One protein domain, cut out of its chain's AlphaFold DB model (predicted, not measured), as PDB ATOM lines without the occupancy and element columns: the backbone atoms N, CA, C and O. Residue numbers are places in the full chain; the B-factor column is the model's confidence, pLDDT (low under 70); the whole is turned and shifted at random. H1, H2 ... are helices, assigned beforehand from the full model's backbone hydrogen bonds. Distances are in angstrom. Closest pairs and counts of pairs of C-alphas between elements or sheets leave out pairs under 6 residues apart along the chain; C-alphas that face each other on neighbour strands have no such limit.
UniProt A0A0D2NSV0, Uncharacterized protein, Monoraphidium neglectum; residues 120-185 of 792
ATOM      1  N   ARG A 120       7.228  41.901  25.730       53.84
ATOM      2  CA  ARG A 120       6.416  42.394  24.606       53.84
ATOM      3  C   ARG A 120       5.383  41.384  24.085       53.84
ATOM      4  O   ARG A 120       4.428  41.791  23.436       53.84
ATOM      5  N   ALA A 121       5.573  40.087  24.341       53.88
ATOM      6  CA  ALA A 121       4.601  39.054  23.985       53.88
ATOM      7  C   ALA A 121       3.424  38.984  24.974       53.88
ATOM      8  O   ALA A 121       2.308  38.692  24.551       53.88
ATOM      9  N   ALA A 122       3.652  39.284  26.258       55.94
ATOM     10  CA  ALA A 122       2.603  39.303  27.276       55.94
ATOM     11  C   ALA A 122       1.645  40.491  27.065       55.94
ATOM     12  O   ALA A 122       0.435  40.286  26.950       55.94
ATOM     13  N   ASP A 123       2.192  41.700  26.891       54.62
ATOM     14  CA  ASP A 123       1.401  42.926  26.683       54.62
ATOM     15  C   ASP A 123       0.525  42.864  25.415       54.62
ATOM     16  O   ASP A 123      -0.582  43.403  25.386       54.62
ATOM     17  N   LEU A 124       0.988  42.170  24.365       55.12
ATOM     18  CA  LEU A 124       0.212  41.968  23.136       55.12
ATOM     19  C   LEU A 124      -0.985  41.026  23.332       55.12
ATOM     20  O   LEU A 124      -2.020  41.233  22.701       55.12
ATOM     21  N   THR A 125      -0.887  40.016  24.204       55.66
ATOM     22  CA  THR A 125      -1.996  39.065  24.425       55.66
ATOM     23  C   THR A 125      -3.185  39.649  25.187       55.66
ATOM     24  O   THR A 125      -4.292  39.137  25.049       55.66
ATOM     25  N   THR A 126      -2.993  40.734  25.940       60.38
ATOM     26  CA  THR A 126      -4.068  41.455  26.649       60.38
ATOM     27  C   THR A 126      -4.703  42.590  25.838       60.38
ATOM     28  O   THR A 126      -5.693  43.160  26.284       60.38
ATOM     29  N   ALA A 127      -4.151  42.935  24.669       58.69
ATOM     30  CA  ALA A 127      -4.541  44.124  23.902       58.69
ATOM     31  C   ALA A 127      -5.457  43.853  22.690       58.69
ATOM     32  O   ALA A 127      -5.968  44.799  22.099       58.69
ATOM     33  N   ILE A 128      -5.669  42.591  22.300       63.41
ATOM     34  CA  ILE A 128      -6.514  42.227  21.148       63.41
ATOM     35  C   ILE A 128      -7.971  42.117  21.621       63.41
ATOM     36  O   ILE A 128      -8.398  41.068  22.103       63.41
ATOM     37  N   SER A 129      -8.727  43.212  21.512       74.25
ATOM     38  CA  SER A 129     -10.163  43.253  21.847       74.25
ATOM     39  C   SER A 129     -11.071  43.193  20.616       74.25
ATOM     40  O   SER A 129     -12.199  42.717  20.714       74.25
ATOM     41  N   ASP A 130     -10.586  43.641  19.459       86.19
ATOM     42  CA  ASP A 130     -11.301  43.635  18.181       86.19
ATOM     43  C   ASP A 130     -10.553  42.722  17.178       86.19
ATOM     44  O   ASP A 130      -9.326  42.810  17.082       86.19
ATOM     45  N   PRO A 131     -11.217  41.856  16.380       80.00
ATOM     46  CA  PRO A 131     -10.566  41.162  15.260       80.00
ATOM     47  C   PRO A 131      -9.831  42.100  14.282       80.00
ATOM     48  O   PRO A 131      -8.848  41.679  13.668       80.00
ATOM     49  N   ASN A 132     -10.218  43.377  14.171       85.50
ATOM     50  CA  ASN A 132      -9.447  44.377  13.425       85.50
ATOM     51  C   ASN A 132      -8.045  44.620  14.015       85.50
ATOM     52  O   ASN A 132      -7.150  45.029  13.279       85.50
ATOM     53  N   ASP A 133      -7.806  44.373  15.305       86.56
ATOM     54  CA  ASP A 133      -6.483  44.527  15.926       86.56
ATOM     55  C   ASP A 133      -5.499  43.453  15.444       86.56
ATOM     56  O   ASP A 133      -4.303  43.724  15.329       86.56
ATOM     57  N   ILE A 134      -5.992  42.270  15.055       81.56
ATOM     58  CA  ILE A 134      -5.199  41.207  14.407       81.56
ATOM     59  C   ILE A 134      -4.697  41.680  13.031       81.56
ATOM     60  O   ILE A 134      -3.550  41.423  12.661       81.56
ATOM     61  N   VAL A 135      -5.529  42.441  12.309       88.44
ATOM     62  CA  VAL A 135      -5.172  43.061  11.023       88.44
ATOM     63  C   VAL A 135      -4.198  44.227  11.230       88.44
ATOM     64  O   VAL A 135      -3.143  44.264  10.601       88.44
ATOM     65  N   LYS A 136      -4.485  45.151  12.162       85.31
ATOM     66  CA  LYS A 136      -3.610  46.300  12.493       85.31
ATOM     67  C   LYS A 136      -2.214  45.867  12.958       85.31
ATOM     68  O   LYS A 136      -1.242  46.573  12.709       85.31
ATOM     69  N   SER A 137      -2.113  44.726  13.642       84.06
ATOM     70  CA  SER A 137      -0.846  44.154  14.119       84.06
ATOM     71  C   SER A 137      -0.117  43.287  13.082       84.06
ATOM     72  O   SER A 137       0.990  42.826  13.360       84.06
ATOM     73  N   GLY A 138      -0.689  43.091  11.887       84.69
ATOM     74  CA  GLY A 138      -0.061  42.356  10.785       84.69
ATOM     75  C   GLY A 138       0.036  40.842  10.998       84.69
ATOM     76  O   GLY A 138       0.866  40.197  10.359       84.69
ATOM     77  N   TYR A 139      -0.775  40.265  11.892       76.31
ATOM     78  CA  TYR A 139      -0.792  38.818  12.148       76.31
ATOM     79  C   TYR A 139      -1.637  38.025  11.140       76.31
ATOM     80  O   TYR A 139      -1.412  36.825  10.986       76.31
ATOM     81  N   ALA A 140      -2.594  38.674  10.473       86.06
ATOM     82  CA  ALA A 140      -3.383  38.122   9.373       86.06
ATOM     83  C   ALA A 140      -3.911  39.260   8.484       86.06
ATOM     84  O   ALA A 140      -4.253  40.329   8.994       86.06
ATOM     85  N   ASP A 141      -4.030  39.033   7.175       90.06
ATOM     86  CA  ASP A 141      -4.666  40.007   6.277       90.06
ATOM     87  C   ASP A 141      -6.178  40.104   6.546       90.06
ATOM     88  O   ASP A 141      -6.824  39.130   6.941       90.06
ATOM     89  N   ALA A 142      -6.790  41.253   6.240       87.19
ATOM     90  CA  ALA A 142      -8.241  41.447   6.377       87.19
ATOM     91  C   ALA A 142      -9.063  40.376   5.626       87.19
ATOM     92  O   ALA A 142     -10.105  39.932   6.110       87.19
ATOM     93  N   LEU A 143      -8.564  39.911   4.475       89.94
ATOM     94  CA  LEU A 143      -9.158  38.818   3.699       89.94
ATOM     95  C   LEU A 143      -9.029  37.451   4.392       89.94
ATOM     96  O   LEU A 143      -9.923  36.619   4.261       89.94
ATOM     97  N   GLU A 144      -7.953  37.205   5.142       83.00
ATOM     98  CA  GLU A 144      -7.792  35.971   5.916       83.00
ATOM     99  C   GLU A 144      -8.701  35.964   7.148       83.00
ATOM    100  O   GLU A 144      -9.316  34.938   7.437       83.00
ATOM    101  N   VAL A 145      -8.856  37.109   7.822       89.94
ATOM    102  CA  VAL A 145      -9.803  37.283   8.936       89.94
ATOM    103  C   VAL A 145     -11.249  37.121   8.450       89.94
ATOM    104  O   VAL A 145     -12.008  36.355   9.046       89.94
ATOM    105  N   ALA A 146     -11.620  37.739   7.323       89.38
ATOM    106  CA  ALA A 146     -12.937  37.559   6.706       89.38
ATOM    107  C   ALA A 146     -13.193  36.092   6.310       89.38
ATOM    108  O   ALA A 146     -14.210  35.510   6.686       89.38
ATOM    109  N   ALA A 147     -12.232  35.444   5.642       88.25
ATOM    110  CA  ALA A 147     -12.336  34.036   5.266       88.25
ATOM    111  C   ALA A 147     -12.235  33.068   6.463       88.25
ATOM    112  O   ALA A 147     -12.505  31.876   6.301       88.25
ATOM    113  N   ALA A 148     -11.810  33.515   7.647       86.56
ATOM    114  CA  ALA A 148     -11.902  32.753   8.892       86.56
ATOM    115  C   ALA A 148     -13.293  32.904   9.528       86.56
ATOM    116  O   ALA A 148     -13.870  31.904   9.958       86.56
ATOM    117  N   ALA A 149     -13.867  34.111   9.510       89.75
ATOM    118  CA  ALA A 149     -15.233  34.375   9.959       89.75
ATOM    119  C   ALA A 149     -16.278  33.619   9.117       89.75
ATOM    120  O   ALA A 149     -17.157  32.970   9.679       89.75
ATOM    121  N   GLU A 150     -16.137  33.604   7.787       92.69
ATOM    122  CA  GLU A 150     -16.986  32.809   6.883       92.69
ATOM    123  C   GLU A 150     -16.916  31.307   7.220       92.69
ATOM    124  O   GLU A 150     -17.940  30.638   7.349       92.69
ATOM    125  N   LYS A 151     -15.709  30.771   7.454       89.94
ATOM    126  CA  LYS A 151     -15.523  29.363   7.844       89.94
ATOM    127  C   LYS A 151     -16.121  29.044   9.213       89.94
ATOM    128  O   LYS A 151     -16.614  27.936   9.390       89.94
ATOM    129  N   LEU A 152     -16.103  29.985  10.159       89.00
ATOM    130  CA  LEU A 152     -16.786  29.845  11.449       89.00
ATOM    131  C   LEU A 152     -18.313  29.827  11.277       89.00
ATOM    132  O   LEU A 152     -18.969  28.995  11.894       89.00
ATOM    133  N   GLN A 153     -18.875  30.668  10.403       91.44
ATOM    134  CA  GLN A 153     -20.311  30.656  10.083       91.44
ATOM    135  C   GLN A 153     -20.746  29.387   9.328       91.44
ATOM    136  O   GLN A 153     -21.868  28.921   9.505       91.44
ATOM    137  N   ALA A 154     -19.857  28.792   8.526       87.94
ATOM    138  CA  ALA A 154     -20.106  27.545   7.804       87.94
ATOM    139  C   ALA A 154     -20.041  26.272   8.682       87.94
ATOM    140  O   ALA A 154     -20.368  25.183   8.203       87.94
ATOM    141  N   LEU A 155     -19.616  26.369   9.948       88.62
ATOM    142  CA  LEU A 155     -19.600  25.227  10.867       88.62
ATOM    143  C   LEU A 155     -21.015  24.905  11.382       88.62
ATOM    144  O   LEU A 155     -21.747  25.811  11.780       88.62
ATOM    145  N   PRO A 156     -21.411  23.617  11.468       94.00
ATOM    146  CA  PRO A 156     -22.699  23.238  12.041       94.00
ATOM    147  C   PRO A 156     -22.882  23.804  13.461       94.00
ATOM    148  O   PRO A 156     -21.965  23.667  14.280       94.00
ATOM    149  N   PRO A 157     -24.065  24.332  13.831       87.88
ATOM    150  CA  PRO A 157     -24.270  24.991  15.126       87.88
ATOM    151  C   PRO A 157     -23.998  24.066  16.322       87.88
ATOM    152  O   PRO A 157     -23.528  24.520  17.360       87.88
ATOM    153  N   LYS A 158     -24.182  22.745  16.161       89.19
ATOM    154  CA  LYS A 158     -23.783  21.739  17.162       89.19
ATOM    155  C   LYS A 158     -22.269  21.719  17.422       89.19
ATOM    156  O   LYS A 158     -21.850  21.564  18.565       89.19
ATOM    157  N   THR A 159     -21.448  21.889  16.384       84.88
ATOM    158  CA  THR A 159     -19.981  21.941  16.525       84.88
ATOM    159  C   THR A 159     -19.513  23.253  17.144       84.88
ATOM    160  O   THR A 159     -18.623  23.218  17.988       84.88
ATOM    161  N   LEU A 160     -20.169  24.379  16.834       88.69
ATOM    162  CA  LEU A 160     -19.922  25.660  17.507       88.69
ATOM    163  C   LEU A 160     -20.308  25.608  18.993       88.69
ATOM    164  O   LEU A 160     -19.531  26.050  19.836       88.69
ATOM    165  N   ALA A 161     -21.456  25.011  19.334       87.50
ATOM    166  CA  ALA A 161     -21.879  24.819  20.722       87.50
ATOM    167  C   ALA A 161     -20.912  23.912  21.505       87.50
ATOM    168  O   ALA A 161     -20.494  24.265  22.604       87.50
ATOM    169  N   THR A 162     -20.485  22.790  20.912       88.38
ATOM    170  CA  THR A 162     -19.503  21.880  21.533       88.38
ATOM    171  C   THR A 162     -18.146  22.566  21.721       88.38
ATOM    172  O   THR A 162     -17.553  22.464  22.788       88.38
ATOM    173  N   ALA A 163     -17.668  23.311  20.718       84.25
ATOM    174  CA  ALA A 163     -16.427  24.074  20.827       84.25
ATOM    175  C   ALA A 163     -16.518  25.157  21.913       84.25
ATOM    176  O   ALA A 163     -15.599  25.283  22.714       84.25
ATOM    177  N   SER A 164     -17.635  25.886  21.986       87.75
ATOM    178  CA  SER A 164     -17.855  26.918  23.008       87.75
ATOM    179  C   SER A 164     -17.872  26.326  24.420       87.75
ATOM    180  O   SER A 164     -17.208  26.871  25.292       87.75
ATOM    181  N   SER A 165     -18.537  25.181  24.624       88.81
ATOM    182  CA  SER A 165     -18.547  24.464  25.912       88.81
ATOM    183  C   SER A 165     -17.140  24.022  26.333       88.81
ATOM    184  O   SER A 165     -16.717  24.253  27.460       88.81
ATOM    185  N   LEU A 166     -16.364  23.457  25.401       85.06
ATOM    186  CA  LEU A 166     -14.981  23.045  25.664       85.06
ATOM    187  C   LEU A 166     -14.025  24.231  25.890       85.06
ATOM    188  O   LEU A 166     -12.973  24.048  26.498       85.06
ATOM    189  N   LEU A 167     -14.362  25.434  25.408       85.06
ATOM    190  CA  LEU A 167     -13.624  26.661  25.718       85.06
ATOM    191  C   LEU A 167     -14.053  27.292  27.052       85.06
ATOM    192  O   LEU A 167     -13.205  27.907  27.693       85.06
ATOM    193  N   SER A 168     -15.311  27.145  27.486       86.38
ATOM    194  CA  SER A 168     -15.773  27.656  28.786       86.38
ATOM    195  C   SER A 168     -15.298  26.814  29.970       86.38
ATOM    196  O   SER A 168     -15.033  27.370  31.031       86.38
ATOM    197  N   ASP A 169     -15.131  25.502  29.781       90.12
ATOM    198  CA  ASP A 169     -14.631  24.590  30.824       90.12
ATOM    199  C   ASP A 169     -13.098  24.666  31.007       90.12
ATOM    200  O   ASP A 169     -12.543  24.101  31.952       90.12
ATOM    201  N   LEU A 170     -12.386  25.375  30.122       84.94
ATOM    202  CA  LEU A 170     -10.953  25.638  30.261       84.94
ATOM    203  C   LEU A 170     -10.718  26.841  31.192       84.94
ATOM    204  O   LEU A 170     -11.099  27.962  30.845       84.94
ATOM    205  N   PRO A 171     -10.028  26.677  32.341       89.88
ATOM    206  CA  PRO A 171      -9.753  27.796  33.234       89.88
ATOM    207  C   PRO A 171      -8.897  28.851  32.524       89.88
ATOM    208  O   PRO A 171      -7.966  28.522  31.784       89.88
ATOM    209  N   ALA A 172      -9.183  30.132  32.779       82.94
ATOM    210  CA  ALA A 172      -8.614  31.253  32.023       82.94
ATOM    211  C   ALA A 172      -7.071  31.303  32.020       82.94
ATOM    212  O   ALA A 172      -6.469  31.797  31.070       82.94
ATOM    213  N   THR A 173      -6.417  30.733  33.038       81.94
ATOM    214  CA  THR A 173      -4.953  30.584  33.116       81.94
ATOM    215  C   THR A 173      -4.376  29.607  32.083       81.94
ATOM    216  O   THR A 173      -3.221  29.749  31.685       81.94
ATOM    217  N   LEU A 174      -5.162  28.631  31.615       81.88
ATOM    218  CA  LEU A 174      -4.757  27.657  30.601       81.88
ATOM    219  C   LEU A 174      -5.101  28.086  29.172       81.88
ATOM    220  O   LEU A 174      -4.465  27.578  28.252       81.88
ATOM    221  N   LEU A 175      -6.020  29.033  28.948       79.94
ATOM    222  CA  LEU A 175      -6.334  29.519  27.595       79.94
ATOM    223  C   LEU A 175      -5.088  30.056  26.852       79.94
ATOM    224  O   LEU A 175      -4.824  29.565  25.749       79.94
ATOM    225  N   PRO A 176      -4.236  30.932  27.435       77.75
ATOM    226  CA  PRO A 176      -2.971  31.328  26.814       77.75
ATOM    227  C   PRO A 176      -2.041  30.141  26.541       77.75
ATOM    228  O   PRO A 176      -1.374  30.107  25.511       77.75
ATOM    229  N   VAL A 177      -2.024  29.133  27.421       79.06
ATOM    230  CA  VAL A 177      -1.187  27.933  27.266       79.06
ATOM    231  C   VAL A 177      -1.699  27.035  26.136       79.06
ATOM    232  O   VAL A 177      -0.892  26.515  25.373       79.06
ATOM    233  N   VAL A 178      -3.012  26.868  25.968       78.81
ATOM    234  CA  VAL A 178      -3.619  26.079  24.881       78.81
ATOM    235  C   VAL A 178      -3.460  26.790  23.533       78.81
ATOM    236  O   VAL A 178      -3.077  26.155  22.546       78.81
ATOM    237  N   ILE A 179      -3.649  28.112  23.490       78.06
ATOM    238  CA  ILE A 179      -3.401  28.939  22.298       78.06
ATOM    239  C   ILE A 179      -1.908  28.903  21.930       78.06
ATOM    240  O   ILE A 179      -1.557  28.616  20.784       78.06
ATOM    241  N   ALA A 180      -1.001  29.076  22.895       71.06
ATOM    242  CA  ALA A 180       0.439  28.969  22.663       71.06
ATOM    243  C   ALA A 180       0.872  27.547  22.261       71.06
ATOM    244  O   ALA A 180       1.721  27.389  21.393       71.06
ATOM    245  N   LYS A 181       0.296  26.487  22.837       72.44
ATOM    246  CA  LYS A 181       0.676  25.087  22.559       72.44
ATOM    247  C   LYS A 181       0.146  24.585  21.212       72.44
ATOM    248  O   LYS A 181       0.819  23.779  20.570       72.44
ATOM    249  N   SER A 182      -1.007  25.082  20.760       67.06
ATOM    250  CA  SER A 182      -1.540  24.818  19.415       67.06
ATOM    251  C   SER A 182      -0.794  25.599  18.324       67.06
ATOM    252  O   SER A 182      -0.479  25.032  17.278       67.06
ATOM    253  N   THR A 183      -0.413  26.856  18.578       61.69
ATOM    254  CA  THR A 183       0.355  27.680  17.623       61.69
ATOM    255  C   THR A 183       1.852  27.334  17.591       61.69
ATOM    256  O   THR A 183       2.401  27.088  16.517       61.69
ATOM    257  N   ALA A 184       2.532  27.220  18.737       55.56
ATOM    258  CA  ALA A 184       3.982  26.981  18.803       55.56
ATOM    259  C   ALA A 184       4.408  25.586  18.313       55.56
ATOM    260  O   ALA A 184       5.528  25.427  17.813       55.56
ATOM    261  N   ARG A 185       3.513  24.583  18.353       54.44
ATOM    262  CA  ARG A 185       3.745  23.280  17.694       54.44
ATOM    263  C   ARG A 185       3.930  23.392  16.176       54.44
ATOM    264  O   ARG A 185       4.445  22.458  15.570       54.44
TER     265      ARG A 185
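AT A GLANCE: This is residues 120 to 185 of the 792 residues of an uncharacterized protein of Monoraphidium neglectum (UniProt A0A0D2NSV0). Five helices are strung end to end round an open, nearly closed ring with an empty middle; the long helices H3 and H4 make two sides, H2 folds back beside the beginning of H3, and H1 and H5 come near each other where the ring nearly closes. H5 stands across the plane of the ring, and its residues 179 to 184, with Arg 185, stick out from it. The printed part has 66 residues, with five named helices, H1 to H5 in chain order, no named strand, and the class all helix. The whole is loose, with a radius of gyration of the C-alphas of 13.6 A, and the C-alphas span 37 by 30 by 23 A.

HOW THE PARTS SIT: H3, residues 142 to 153, and H4, residues 157 to 168, are the longest helices, with 12 residues each. H3 touches H2, residues 131 to 136, with its residues 142 to 145 alone. The closest C-alphas of the two are those of Val 135 and Ala 142, 5.8 A apart. Their lines stand at a shallow tilt of 16 degrees, and they run opposite ways as a helical hairpin. H3 and H4 are only just apart, with a closest C-alpha distance of 8.0 A. H4 and H5, residues 175 to 184, are only just apart at 8.1 A. H5 and H1, residues 120 to 125, are only just apart at 8.2 A. H1 touches no helix, and H2 is apart from H1, H4 and H5. In H4 and H5 every O i to N i+4 pair is within hydrogen-bond range; the counts are 7 of 8 in H3, 1 of 2 in H1 and 1 of 2 in H2.

IN THESE COORDINATES: H3 is 16.6 A long from first to last C-alpha and begins at C-alpha 142, (-8.241, 41.447, 6.377). H4 is 16.3 A long and ends at C-alpha 168, (-15.773, 27.656, 28.786). H5 measures 13.8 A and ends at C-alpha 184, (3.982, 26.981, 18.803). H2 measures 9.1 A. H1 measures 9.0 A and begins at C-alpha 120, (6.416, 42.394, 24.606).

THE WHOLE: The two C-alphas farthest apart are those of Arg 120 and Lys 158, at 37.3 A, while the first and last printed C-alphas are 20.5 A apart. The printed part has no cut. The links H1 to H2, H2 to H3 and H3 to H4 are tight, and H4 to H5 is short; no link is long. The mean pLDDT of the printed part is 79.8, and residues 120 to 128 and 182 to 185 are under 70.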